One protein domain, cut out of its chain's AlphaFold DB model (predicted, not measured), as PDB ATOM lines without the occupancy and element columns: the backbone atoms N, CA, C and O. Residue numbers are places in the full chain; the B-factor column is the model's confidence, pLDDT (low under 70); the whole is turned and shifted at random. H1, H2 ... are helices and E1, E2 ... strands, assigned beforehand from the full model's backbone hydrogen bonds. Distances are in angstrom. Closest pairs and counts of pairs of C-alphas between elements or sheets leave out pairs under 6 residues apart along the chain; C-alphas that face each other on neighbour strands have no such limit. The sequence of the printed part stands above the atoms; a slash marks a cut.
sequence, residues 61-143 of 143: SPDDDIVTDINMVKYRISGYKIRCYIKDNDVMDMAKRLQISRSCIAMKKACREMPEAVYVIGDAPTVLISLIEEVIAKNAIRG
ATOM      1  N   SER A  61      75.984  67.413  43.863       89.12
ATOM      2  CA  SER A  61      76.599  67.440  45.176       89.12
ATOM      3  C   SER A  61      76.075  68.634  45.988       89.12
ATOM      4  O   SER A  61      75.480  69.558  45.431       89.12
ATOM      5  N   PRO A  62      76.291  68.660  47.316       88.62
ATOM      6  CA  PRO A  62      75.933  69.804  48.162       88.62
ATOM      7  C   PRO A  62      76.521  71.152  47.719       88.62
ATOM      8  O   PRO A  62      76.016  72.202  48.131       88.62
ATOM      9  N   ASP A  63      77.582  71.131  46.909       88.88
ATOM     10  CA  ASP A  63      78.249  72.335  46.432       88.88
ATOM     11  C   ASP A  63      77.608  72.959  45.197       88.88
ATOM     12  O   ASP A  63      77.769  74.171  45.019       88.88
ATOM     13  N   ASP A  64      76.845  72.178  44.431       91.88
ATOM     14  CA  ASP A  64      76.171  72.616  43.214       91.88
ATOM     15  C   ASP A  64      74.999  73.561  43.516       91.88
ATOM     16  O   ASP A  64      74.253  73.399  44.491       91.88
ATOM     17  N   ASP A  65      74.819  74.556  42.649       93.44
ATOM     18  CA  ASP A  65      73.645  75.421  42.675       93.44
ATOM     19  C   ASP A  65      72.440  74.673  42.092       93.44
ATOM     20  O   ASP A  65      72.468  74.191  40.958       93.44
ATOM     21  N   ILE A  66      71.349  74.618  42.857       95.06
ATOM     22  CA  ILE A  66      70.092  73.993  42.436       95.06
ATOM     23  C   ILE A  66      69.012  75.061  42.297       95.06
ATOM     24  O   ILE A  66      68.805  75.886  43.191       95.06
ATOM     25  N   VAL A  67      68.259  75.007  41.202       95.94
ATOM     26  CA  VAL A  67      67.075  75.835  40.960       95.94
ATOM     27  C   VAL A  67      65.829  74.970  40.968       95.94
ATOM     28  O   VAL A  67      65.774  73.963  40.269       95.94
ATOM     29  N   THR A  68      64.793  75.397  41.692       95.88
ATOM     30  CA  THR A  68      63.467  74.765  41.623       95.88
ATOM     31  C   THR A  68      62.411  75.701  41.048       95.88
ATOM     32  O   THR A  68      62.400  76.904  41.332       95.88
ATOM     33  N   ASP A  69      61.472  75.134  40.292       94.81
ATOM     34  CA  ASP A  69      60.332  75.849  39.703       94.81
ATOM     35  C   ASP A  69      59.420  76.497  40.757       94.81
ATOM     36  O   ASP A  69      58.981  77.640  40.593       94.81
ATOM     37  N   ILE A  70      59.177  75.792  41.867       95.00
ATOM     38  CA  ILE A  70      58.336  76.239  42.978       95.00
ATOM     39  C   ILE A  70      58.944  75.905  44.350       95.00
ATOM     40  O   ILE A  70      59.819  75.050  44.495       95.00
ATOM     41  N   ASN A  71      58.432  76.549  45.406       95.31
ATOM     42  CA  ASN A  71      58.911  76.316  46.774       95.31
ATOM     43  C   ASN A  71      58.566  74.918  47.314       95.31
ATOM     44  O   ASN A  71      59.319  74.384  48.120       95.31
ATOM     45  N   MET A  72      57.457  74.307  46.879       92.12
ATOM     46  CA  MET A  72      57.095  72.958  47.345       92.12
ATOM     47  C   MET A  72      58.129  71.906  46.936       92.12
ATOM     48  O   MET A  72      58.366  70.974  47.696       92.12
ATOM     49  N   VAL A  73      58.764  72.072  45.772       94.19
ATOM     50  CA  VAL A  73      59.872  71.214  45.332       94.19
ATOM     51  C   VAL A  73      61.112  71.498  46.176       94.19
ATOM     52  O   VAL A  73      61.684  70.566  46.737       94.19
ATOM     53  N   LYS A  74      61.460  72.777  46.378       94.31
ATOM     54  CA  LYS A  74      62.569  73.192  47.257       94.31
ATOM     55  C   LYS A  74      62.492  72.553  48.643       94.31
ATOM     56  O   LYS A  74      63.490  72.039  49.124       94.31
ATOM     57  N   TYR A  75      61.325  72.558  49.286       93.06
ATOM     58  CA  TYR A  75      61.183  72.028  50.647       93.06
ATOM     59  C   TYR A  75      61.326  70.504  50.751       93.06
ATOM     60  O   TYR A  75      61.491  69.988  51.854       93.06
ATOM     61  N   ARG A  76      61.269  69.775  49.630       90.25
ATOM     62  CA  ARG A  76      61.462  68.316  49.590       90.25
ATOM     63  C   ARG A  76      62.923  67.905  49.417       90.25
ATOM     64  O   ARG A  76      63.221  66.715  49.495       90.25
ATOM     65  N   ILE A  77      63.817  68.863  49.189       89.19
ATOM     66  CA  ILE A  77      65.243  68.636  48.979       89.19
ATOM     67  C   ILE A  77      65.990  69.323  50.131       89.19
ATOM     68  O   ILE A  77      65.787  70.504  50.404       89.19
ATOM     69  N   SER A  78      66.839  68.584  50.841       86.50
ATOM     70  CA  SER A  78      67.588  69.073  52.004       86.50
ATOM     71  C   SER A  78      69.085  68.820  51.838       86.50
ATOM     72  O   SER A  78      69.479  67.858  51.186       86.50
ATOM     73  N   GLY A  79      69.919  69.684  52.429       86.69
ATOM     74  CA  GLY A  79      71.381  69.542  52.387       86.69
ATOM     75  C   GLY A  79      72.072  70.128  51.148       86.69
ATOM     76  O   GLY A  79      73.244  69.845  50.945       86.69
ATOM     77  N   TYR A  80      71.375  70.946  50.349       90.81
ATOM     78  CA  TYR A  80      71.900  71.555  49.118       90.81
ATOM     79  C   TYR A  80      71.640  73.068  49.063       90.81
ATOM     80  O   TYR A  80      70.741  73.586  49.738       90.81
ATOM     81  N   LYS A  81      72.387  73.780  48.209       91.81
ATOM     82  CA  LYS A  81      72.191  75.209  47.919       91.81
ATOM     83  C   LYS A  81      71.045  75.399  46.917       91.81
ATOM     84  O   LYS A  81      71.253  75.441  45.711       91.81
ATOM     85  N   ILE A  82      69.813  75.515  47.422       94.75
ATOM     86  CA  ILE A  82      68.611  75.584  46.573       94.75
ATOM     87  C   ILE A  82      68.023  76.996  46.511       94.75
ATOM     88  O   ILE A  82      67.601  77.570  47.527       94.75
ATOM     89  N   ARG A  83      67.877  77.516  45.291       95.81
ATOM     90  CA  ARG A  83      67.203  78.784  44.991       95.81
ATOM     91  C   ARG A  83      65.857  78.541  44.318       95.81
ATOM     92  O   ARG A  83      65.676  77.616  43.534       95.81
ATOM     93  N   CYS A  84      64.897  79.398  44.639       96.56
ATOM     94  CA  CYS A  84      63.592  79.415  43.996       96.56
ATOM     95  C   CYS A  84      63.137  80.868  43.875       96.56
ATOM     96  O   CYS A  84      62.892  81.527  44.884       96.56
ATOM     97  N   TYR A  85      63.022  81.343  42.639       97.12
ATOM     98  CA  TYR A  85      62.766  82.748  42.308       97.12
ATOM     99  C   TYR A  85      61.276  83.115  42.303       97.12
ATOM    100  O   TYR A  85      60.907  84.260  42.073       97.12
ATOM    101  N   ILE A  86      60.380  82.153  42.556       96.25
ATOM    102  CA  ILE A  86      58.926  82.331  42.385       96.25
ATOM    103  C   ILE A  86      58.304  83.432  43.267       96.25
ATOM    104  O   ILE A  86      57.178  83.865  43.011       96.25
ATOM    105  N   LYS A  87      59.004  83.854  44.328       96.62
ATOM    106  CA  LYS A  87      58.565  84.896  45.269       96.62
ATOM    107  C   LYS A  87      59.275  86.237  45.081       96.62
ATOM    108  O   LYS A  87      58.997  87.151  45.851       96.62
ATOM    109  N   ASP A  88      60.159  86.367  44.102       98.00
ATOM    110  CA  ASP A  88      60.834  87.637  43.873       98.00
ATOM    111  C   ASP A  88      59.842  88.674  43.332       98.00
ATOM    112  O   ASP A  88      58.955  88.356  42.533       98.00
ATOM    113  N   ASN A  89      59.970  89.922  43.783       98.19
ATOM    114  CA  ASN A  89      59.023  90.984  43.428       98.19
ATOM    115  C   ASN A  89      58.985  91.237  41.915       98.19
ATOM    116  O   ASN A  89      57.906  91.309  41.333       98.19
ATOM    117  N   ASP A  90      60.149  91.267  41.263       97.81
ATOM    118  CA  ASP A  90      60.265  91.432  39.810       97.81
ATOM    119  C   ASP A  90      59.600  90.283  39.038       97.81
ATOM    120  O   ASP A  90      58.936  90.514  38.026       97.81
ATOM    121  N   VAL A  91      59.713  89.050  39.541       97.44
ATOM    122  CA  VAL A  91      59.045  87.872  38.972       97.44
ATOM    123  C   VAL A  91      57.528  88.004  39.071       97.44
ATOM    124  O   VAL A  91      56.819  87.749  38.096       97.44
ATOM    125  N   MET A  92      57.017  88.408  40.236       97.81
ATOM    126  CA  MET A  92      55.578  88.580  40.460       97.81
ATOM    127  C   MET A  92      54.992  89.700  39.595       97.81
ATOM    128  O   MET A  92      53.955  89.498  38.956       97.81
ATOM    129  N   ASP A  93      55.671  90.843  39.529       98.06
ATOM    130  CA  ASP A  93      55.236  92.002  38.749       98.06
ATOM    131  C   ASP A  93      55.247  91.702  37.248       98.06
ATOM    132  O   ASP A  93      54.272  91.978  36.540       98.06
ATOM    133  N   MET A  94      56.317  91.072  36.757       97.25
ATOM    134  CA  MET A  94      56.443  90.706  35.349       97.25
ATOM    135  C   MET A  94      55.417  89.645  34.942       97.25
ATOM    136  O   MET A  94      54.791  89.774  33.890       97.25
ATOM    137  N   ALA A  95      55.188  88.630  35.782       96.44
ATOM    138  CA  ALA A  95      54.173  87.606  35.537       96.44
ATOM    139  C   ALA A  95      52.775  88.223  35.404       96.44
ATOM    140  O   ALA A  95      52.034  87.897  34.477       96.44
ATOM    141  N   LYS A  96      52.438  89.175  36.285       97.44
ATOM    142  CA  LYS A  96      51.170  89.908  36.228       97.44
ATOM    143  C   LYS A  96      51.062  90.761  34.964       97.44
ATOM    144  O   LYS A  96      50.025  90.736  34.309       97.44
ATOM    145  N   ARG A  97      52.123  91.496  34.613       97.62
ATOM    146  CA  ARG A  97      52.161  92.372  33.431       97.62
ATOM    147  C   ARG A  97      52.029  91.596  32.121       97.62
ATOM    148  O   ARG A  97      51.329  92.049  31.224       97.62
ATOM    149  N   LEU A  98      52.725  90.468  32.006       95.25
ATOM    150  CA  LEU A  98      52.765  89.650  30.790       95.25
ATOM    151  C   LEU A  98      51.665  88.580  30.740       95.25
ATOM    152  O   LEU A  98      51.556  87.887  29.736       95.25
ATOM    153  N   GLN A  99      50.870  88.440  31.805       95.56
ATOM    154  CA  GLN A  99      49.828  87.415  31.948       95.56
ATOM    155  C   GLN A  99      50.344  85.982  31.730       95.56
ATOM    156  O   GLN A  99      49.663  85.138  31.151       95.56
ATOM    157  N   ILE A 100      51.547  85.695  32.230       92.31
ATOM    158  CA  ILE A 100      52.144  84.354  32.211       92.31
ATOM    159  C   ILE A 100      52.422  83.865  33.631       92.31
ATOM    160  O   ILE A 100      52.391  84.638  34.589       92.31
ATOM    161  N   SER A 101      52.665  82.563  33.797       93.56
ATOM    162  CA  SER A 101      52.869  81.996  35.131       93.56
ATOM    163  C   SER A 101      54.136  82.553  35.794       93.56
ATOM    164  O   SER A 101      55.166  82.791  35.155       93.56
ATOM    165  N   ARG A 102      54.076  82.719  37.122       95.31
ATOM    166  CA  ARG A 102      55.238  83.131  37.927       95.31
ATOM    167  C   ARG A 102      56.401  82.155  37.799       95.31
ATOM    168  O   ARG A 102      57.542  82.593  37.767       95.31
ATOM    169  N   SER A 103      56.122  80.857  37.708       94.69
ATOM    170  CA  SER A 103      57.148  79.827  37.553       94.69
ATOM    171  C   SER A 103      57.876  79.929  36.206       94.69
ATOM    172  O   SER A 103      59.095  79.788  36.178       94.69
ATOM    173  N   CYS A 104      57.187  80.282  35.110       94.19
ATOM    174  CA  CYS A 104      57.851  80.540  33.827       94.19
ATOM    175  C   CYS A 104      58.771  81.766  33.903       94.19
ATOM    176  O   CYS A 104      59.931  81.687  33.509       94.19
ATOM    177  N   ILE A 105      58.299  82.890  34.458       95.38
ATOM    178  CA  ILE A 105      59.148  84.080  34.649       95.38
ATOM    179  C   ILE A 105      60.341  83.775  35.563       95.38
ATOM    180  O   ILE A 105      61.467  84.165  35.253       95.38
ATOM    181  N   ALA A 106      60.107  83.049  36.657       95.31
ATOM    182  CA  ALA A 106      61.141  82.622  37.590       95.31
ATOM    183  C   ALA A 106      62.228  81.798  36.890       95.31
ATOM    184  O   ALA A 106      63.407  82.044  37.124       95.31
ATOM    185  N   MET A 107      61.860  80.859  36.010       94.19
ATOM    186  CA  MET A 107      62.847  80.064  35.272       94.19
ATOM    187  C   MET A 107      63.581  80.865  34.206       94.19
ATOM    188  O   MET A 107      64.784  80.683  34.049       94.19
ATOM    189  N   LYS A 108      62.913  81.802  33.521       92.50
ATOM    190  CA  LYS A 108      63.595  82.728  32.601       92.50
ATOM    191  C   LYS A 108      64.654  83.557  33.335       92.50
ATOM    192  O   LYS A 108      65.768  83.711  32.839       92.50
ATOM    193  N   LYS A 109      64.326  84.061  34.529       94.56
ATOM    194  CA  LYS A 109      65.274  84.764  35.406       94.56
ATOM    195  C   LYS A 109      66.417  83.845  35.840       94.56
ATOM    196  O   LYS A 109      67.575  84.174  35.602       94.56
ATOM    197  N   ALA A 110      66.093  82.675  36.387       94.50
ATOM    198  CA  ALA A 110      67.077  81.704  36.853       94.50
ATOM    199  C   ALA A 110      68.045  81.283  35.741       94.50
ATOM    200  O   ALA A 110      69.251  81.315  35.951       94.50
ATOM    201  N   CYS A 111      67.541  81.010  34.533       92.62
ATOM    202  CA  CYS A 111      68.365  80.672  33.374       92.62
ATOM    203  C   CYS A 111      69.398  81.763  33.077       92.62
ATOM    204  O   CYS A 111      70.531  81.461  32.709       92.62
ATOM    205  N   ARG A 112      69.039  83.043  33.214       91.38
ATOM    206  CA  ARG A 112      69.958  84.169  32.972       91.38
ATOM    207  C   ARG A 112      71.005  84.312  34.072       91.38
ATOM    208  O   ARG A 112      72.158  84.561  33.746       91.38
ATOM    209  N   GLU A 113      70.608  84.159  35.331       94.00
ATOM    210  CA  GLU A 113      71.491  84.372  36.485       94.00
ATOM    211  C   GLU A 113      72.375  83.167  36.817       94.00
ATOM    212  O   GLU A 113      73.498  83.338  37.278       94.00
ATOM    213  N   MET A 114      71.878  81.953  36.584       93.50
ATOM    214  CA  MET A 114      72.529  80.697  36.955       93.50
ATOM    215  C   MET A 114      72.424  79.666  35.822       93.50
ATOM    216  O   MET A 114      71.767  78.633  35.972       93.50
ATOM    217  N   PRO A 115      73.034  79.934  34.655       90.50
ATOM    218  CA  PRO A 115      72.902  79.074  33.479       90.50
ATOM    219  C   PRO A 115      73.403  77.640  33.703       90.50
ATOM    220  O   PRO A 115      72.848  76.725  33.106       90.50
ATOM    221  N   GLU A 116      74.388  77.456  34.584       89.75
ATOM    222  CA  GLU A 116      75.028  76.161  34.865       89.75
ATOM    223  C   GLU A 116      74.424  75.431  36.081       89.75
ATOM    224  O   GLU A 116      74.930  74.391  36.490       89.75
ATOM    225  N   ALA A 117      73.370  75.976  36.703       93.12
ATOM    226  CA  ALA A 117      72.716  75.324  37.836       93.12
ATOM    227  C   ALA A 117      71.976  74.049  37.410       93.12
ATOM    228  O   ALA A 117      71.523  73.913  36.273       93.12
ATOM    229  N   VAL A 118      71.754  73.146  38.363       92.81
ATOM    230  CA  VAL A 118      70.865  71.999  38.166       92.81
ATOM    231  C   VAL A 118      69.416  72.440  38.346       92.81
ATOM    232  O   VAL A 118      69.020  72.930  39.405       92.81
ATOM    233  N   TYR A 119      68.604  72.251  37.308       93.94
ATOM    234  CA  TYR A 119      67.192  72.633  37.301       93.94
ATOM    235  C   TYR A 119      66.302  71.447  37.671       93.94
ATOM    236  O   TYR A 119      66.283  70.430  36.982       93.94
ATOM    237  N   VAL A 120      65.512  71.604  38.733       93.88
ATOM    238  CA  VAL A 120      64.541  70.610  39.201       93.88
ATOM    239  C   VAL A 120      63.130  71.166  39.036       93.88
ATOM    240  O   VAL A 120      62.732  72.121  39.705       93.88
ATOM    241  N   ILE A 121      62.359  70.552  38.141       94.00
ATOM    242  CA  ILE A 121      60.989  70.956  37.805       94.00
ATOM    243  C   ILE A 121      60.049  69.854  38.284       94.00
ATOM    244  O   ILE A 121      60.205  68.702  37.884       94.00
ATOM    245  N   GLY A 122      59.101  70.193  39.157       90.56
ATOM    246  CA  GLY A 122      58.241  69.203  39.811       90.56
ATOM    247  C   GLY A 122      56.757  69.554  39.853       90.56
ATOM    248  O   GLY A 122      55.988  68.754  40.376       90.56
ATOM    249  N   ASP A 123      56.352  70.718  39.337       90.12
ATOM    250  CA  ASP A 123      54.960  71.184  39.388       90.12
ATOM    251  C   ASP A 123      54.336  71.357  38.001       90.12
ATOM    252  O   ASP A 123      53.266  70.815  37.726       90.12
ATOM    253  N   ALA A 124      54.997  72.097  37.105       86.00
ATOM    254  CA  ALA A 124      54.346  72.594  35.893       86.00
ATOM    255  C   ALA A 124      55.086  72.210  34.595       86.00
ATOM    256  O   ALA A 124      56.210  72.666  34.372       86.00
ATOM    257  N   PRO A 125      54.446  71.475  33.661       86.56
ATOM    258  CA  PRO A 125      55.075  71.089  32.393       86.56
ATOM    259  C   PRO A 125      55.388  72.293  31.492       86.56
ATOM    260  O   PRO A 125      56.369  72.287  30.753       86.56
ATOM    261  N   THR A 126      54.603  73.369  31.587       86.50
ATOM    262  CA  THR A 126      54.833  74.619  30.842       86.50
ATOM    263  C   THR A 126      56.151  75.299  31.209       86.50
ATOM    264  O   THR A 126      56.745  75.980  30.375       86.50
ATOM    265  N   VAL A 127      56.639  75.085  32.431       91.31
ATOM    266  CA  VAL A 127      57.921  75.619  32.895       91.31
ATOM    267  C   VAL A 127      59.083  74.920  32.197       91.31
ATOM    268  O   VAL A 127      60.022  75.590  31.773       91.31
ATOM    269  N   LEU A 128      58.994  73.598  32.019       91.06
ATOM    270  CA  LEU A 128      59.994  72.823  31.283       91.06
ATOM    271  C   LEU A 128      60.075  73.271  29.822       91.06
ATOM    272  O   LEU A 128      61.169  73.508  29.320       91.06
ATOM    273  N   ILE A 129      58.924  73.458  29.167       87.88
ATOM    274  CA  ILE A 129      58.868  73.970  27.789       87.88
ATOM    275  C   ILE A 129      59.540  75.347  27.709       87.88
ATOM    276  O   ILE A 129      60.445  75.544  26.903       87.88
ATOM    277  N   SER A 130      59.174  76.269  28.607       86.75
ATOM    278  CA  SER A 130      59.772  77.607  28.644       86.75
ATOM    279  C   SER A 130      61.281  77.582  28.900       86.75
ATOM    280  O   SER A 130      61.981  78.468  28.415       86.75
ATOM    281  N   LEU A 131      61.790  76.635  29.690       87.88
ATOM    282  CA  LEU A 131      63.224  76.513  29.953       87.88
ATOM    283  C   LEU A 131      63.972  76.011  28.713       87.88
ATOM    284  O   LEU A 131      65.015  76.561  28.368       87.88
ATOM    285  N   ILE A 132      63.423  75.007  28.023       88.31
ATOM    286  CA  ILE A 132      63.990  74.473  26.778       88.31
ATOM    287  C   ILE A 132      64.092  75.580  25.721       88.31
ATOM    288  O   ILE A 132      65.139  75.728  25.095       88.31
ATOM    289  N   GLU A 133      63.048  76.397  25.564       87.00
ATOM    290  CA  GLU A 133      63.055  77.543  24.645       87.00
ATOM    291  C   GLU A 133      64.187  78.535  24.953       87.00
ATOM    292  O   GLU A 133      64.897  78.961  24.042       87.00
ATOM    293  N   GLU A 134      64.403  78.878  26.228       84.25
ATOM    294  CA  GLU A 134      65.480  79.794  26.637       84.25
ATOM    295  C   GLU A 134      66.874  79.196  26.381       84.25
ATOM    296  O   GLU A 134      67.771  79.904  25.917       84.25
ATOM    297  N   VAL A 135      67.071  77.899  26.644       84.06
ATOM    298  CA  VAL A 135      68.350  77.209  26.391       84.06
ATOM    299  C   VAL A 135      68.644  77.129  24.891       84.06
ATOM    300  O   VAL A 135      69.753  77.455  24.464       84.06
ATOM    301  N   ILE A 136      67.654  76.753  24.073       79.50
ATOM    302  CA  ILE A 136      67.797  76.695  22.612       79.50
ATOM    303  C   ILE A 136      68.115  78.083  22.047       79.50
ATOM    304  O   ILE A 136      69.061  78.224  21.272       79.50
ATOM    305  N   ALA A 137      67.375  79.116  22.465       75.94
ATOM    306  CA  ALA A 137      67.606  80.485  22.013       75.94
ATOM    307  C   ALA A 137      69.023  80.975  22.356       75.94
ATOM    308  O   ALA A 137      69.681  81.594  21.521       75.94
ATOM    309  N   LYS A 138      69.533  80.655  23.551       74.19
ATOM    310  CA  LYS A 138      70.914  80.978  23.938       74.19
ATOM    311  C   LYS A 138      71.956  80.273  23.078       74.19
ATOM    312  O   LYS A 138      72.940  80.902  22.692       74.19
ATOM    313  N   ASN A 139      71.757  78.991  22.782       73.12
ATOM    314  CA  ASN A 139      72.695  78.223  21.965       73.12
ATOM    315  C   ASN A 139      72.739  78.732  20.518       73.12
ATOM    316  O   ASN A 139      73.815  78.769  19.931       73.12
ATOM    317  N   ALA A 140      71.614  79.209  19.976       64.94
ATOM    318  CA  ALA A 140      71.558  79.812  18.643       64.94
ATOM    319  C   ALA A 140      72.328  81.144  18.526       64.94
ATOM    320  O   ALA A 140      72.754  81.500  17.435       64.94
ATOM    321  N   ILE A 141      72.513  81.880  19.629       61.81
ATOM    322  CA  ILE A 141      73.246  83.163  19.655       61.81
ATOM    323  C   ILE A 141      74.761  82.952  19.854       61.81
ATOM    324  O   ILE A 141      75.555  83.842  19.564       61.81
ATOM    325  N   ARG A 142      75.173  81.789  20.375       56.12
ATOM    326  CA  ARG A 142      76.583  81.442  20.637       56.12
ATOM    327  C   ARG A 142      77.284  80.740  19.460       56.12
ATOM    328  O   ARG A 142      78.482  80.487  19.577       56.12
ATOM    329  N   GLY A 143      76.549  80.394  18.400       43.69
ATOM    330  CA  GLY A 143      77.049  79.719  17.194       43.69
ATOM    331  C   GLY A 143      77.429  80.664  16.065       43.69
ATOM    332  O   GLY A 143      76.937  81.813  16.059       43.69
TER     333      GLY A 143
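What this domain is: This is residues 61 to 143 of the 143 residues of the protein "Precorrin-8X methylmutase" of Picrophilus torridus (strain ATCC 700027 / DSM 9790 / JCM 10055 / NBRC 100828) (UniProt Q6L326). Helix H3 lies in the middle of a small fold, with a little sheet of three short strands, E2, E1 and E3, on one side of it and the long helix H4 packed along another side. H2 packs steeply on H3 near its first residue, and the four-residue helix H1 lies by the sheet. The printed part has 83 residues, with four named helices and three named strands in the order E1 H1 E2 H2 H3 E3 H4; the sheet runs E2 E1 E3, all parallel, and the class is mostly helix. The whole is compact, with a radius of gyration of the C-alphas of 12.7 A and spans of 33 by 33 by 21 A.

How they stand to each other: E1, residues 65 to 68, is the inner strand of the sheet. E2, residues 81 to 83, is an edge strand parallel to E1 at 39 degrees; N 83 and O 66 are 2.8 A apart, within hydrogen-bond range. E3, residues 118 to 120, is the other edge strand, parallel to E1 at 21 degrees, with N 67 and O 118 within hydrogen-bond range at 2.8 A. H1, residues 71 to 74, only grazes the sheet; its closest C-alphas to E1 are those of Lys 74 and Thr 68, 5.9 A apart. E1, H1 and E2 form a strand-helix-strand unit, two parallel neighbour strands with a helix between them along the chain, and its crossover is right-handed. H2, residues 89 to 98, is not on the sheet. H3, residues 102 to 113, only grazes the sheet with its residues 103 to 111; the closest C-alphas of H3 and E1 are those of Ala 110 and Val 67, 7.2 A apart. E2, H2, H3 and E3 form a split unit, with E1 between its two strands in the sheet, and its crossover is right-handed too. H2 and H3 touch at a steep tilt of 60 degrees, opposite ways, with the C-alphas of Ala 95 and Arg 102 closest at 5.2 A. H4, residues 125 to 141, touches H3 at a shallow tilt of 30 degrees, the same way; their closest C-alphas, those of Val 127 and Cys 104, are 5.0 A apart. H2 and H4 are apart. In H2, H3 and H4 every O i to N i+4 pair is within hydrogen-bond range; H1 is too short for such a pair.

Where its parts are: E1 begins at C-alpha 65, (73.645, 75.421, 42.675), and is 10.3 A long. H2 measures 14.2 A and H3 16.4 A from first to last C-alpha; H3 begins at C-alpha 102, (55.238, 83.131, 37.927). H4, 25.3 A long, ends at C-alpha 141, (73.246, 83.163, 19.655).

The domain as a whole: The two C-alphas farthest apart are those of Tyr 75 and Gly 143, at 37.8 A. The printed part has no cut and ends at residue 143, the chain's last residue. The link from H1 to E2 is short, the others are tight. The mean pLDDT of the printed part is 90.2, and residues 140 to 143 are under 70.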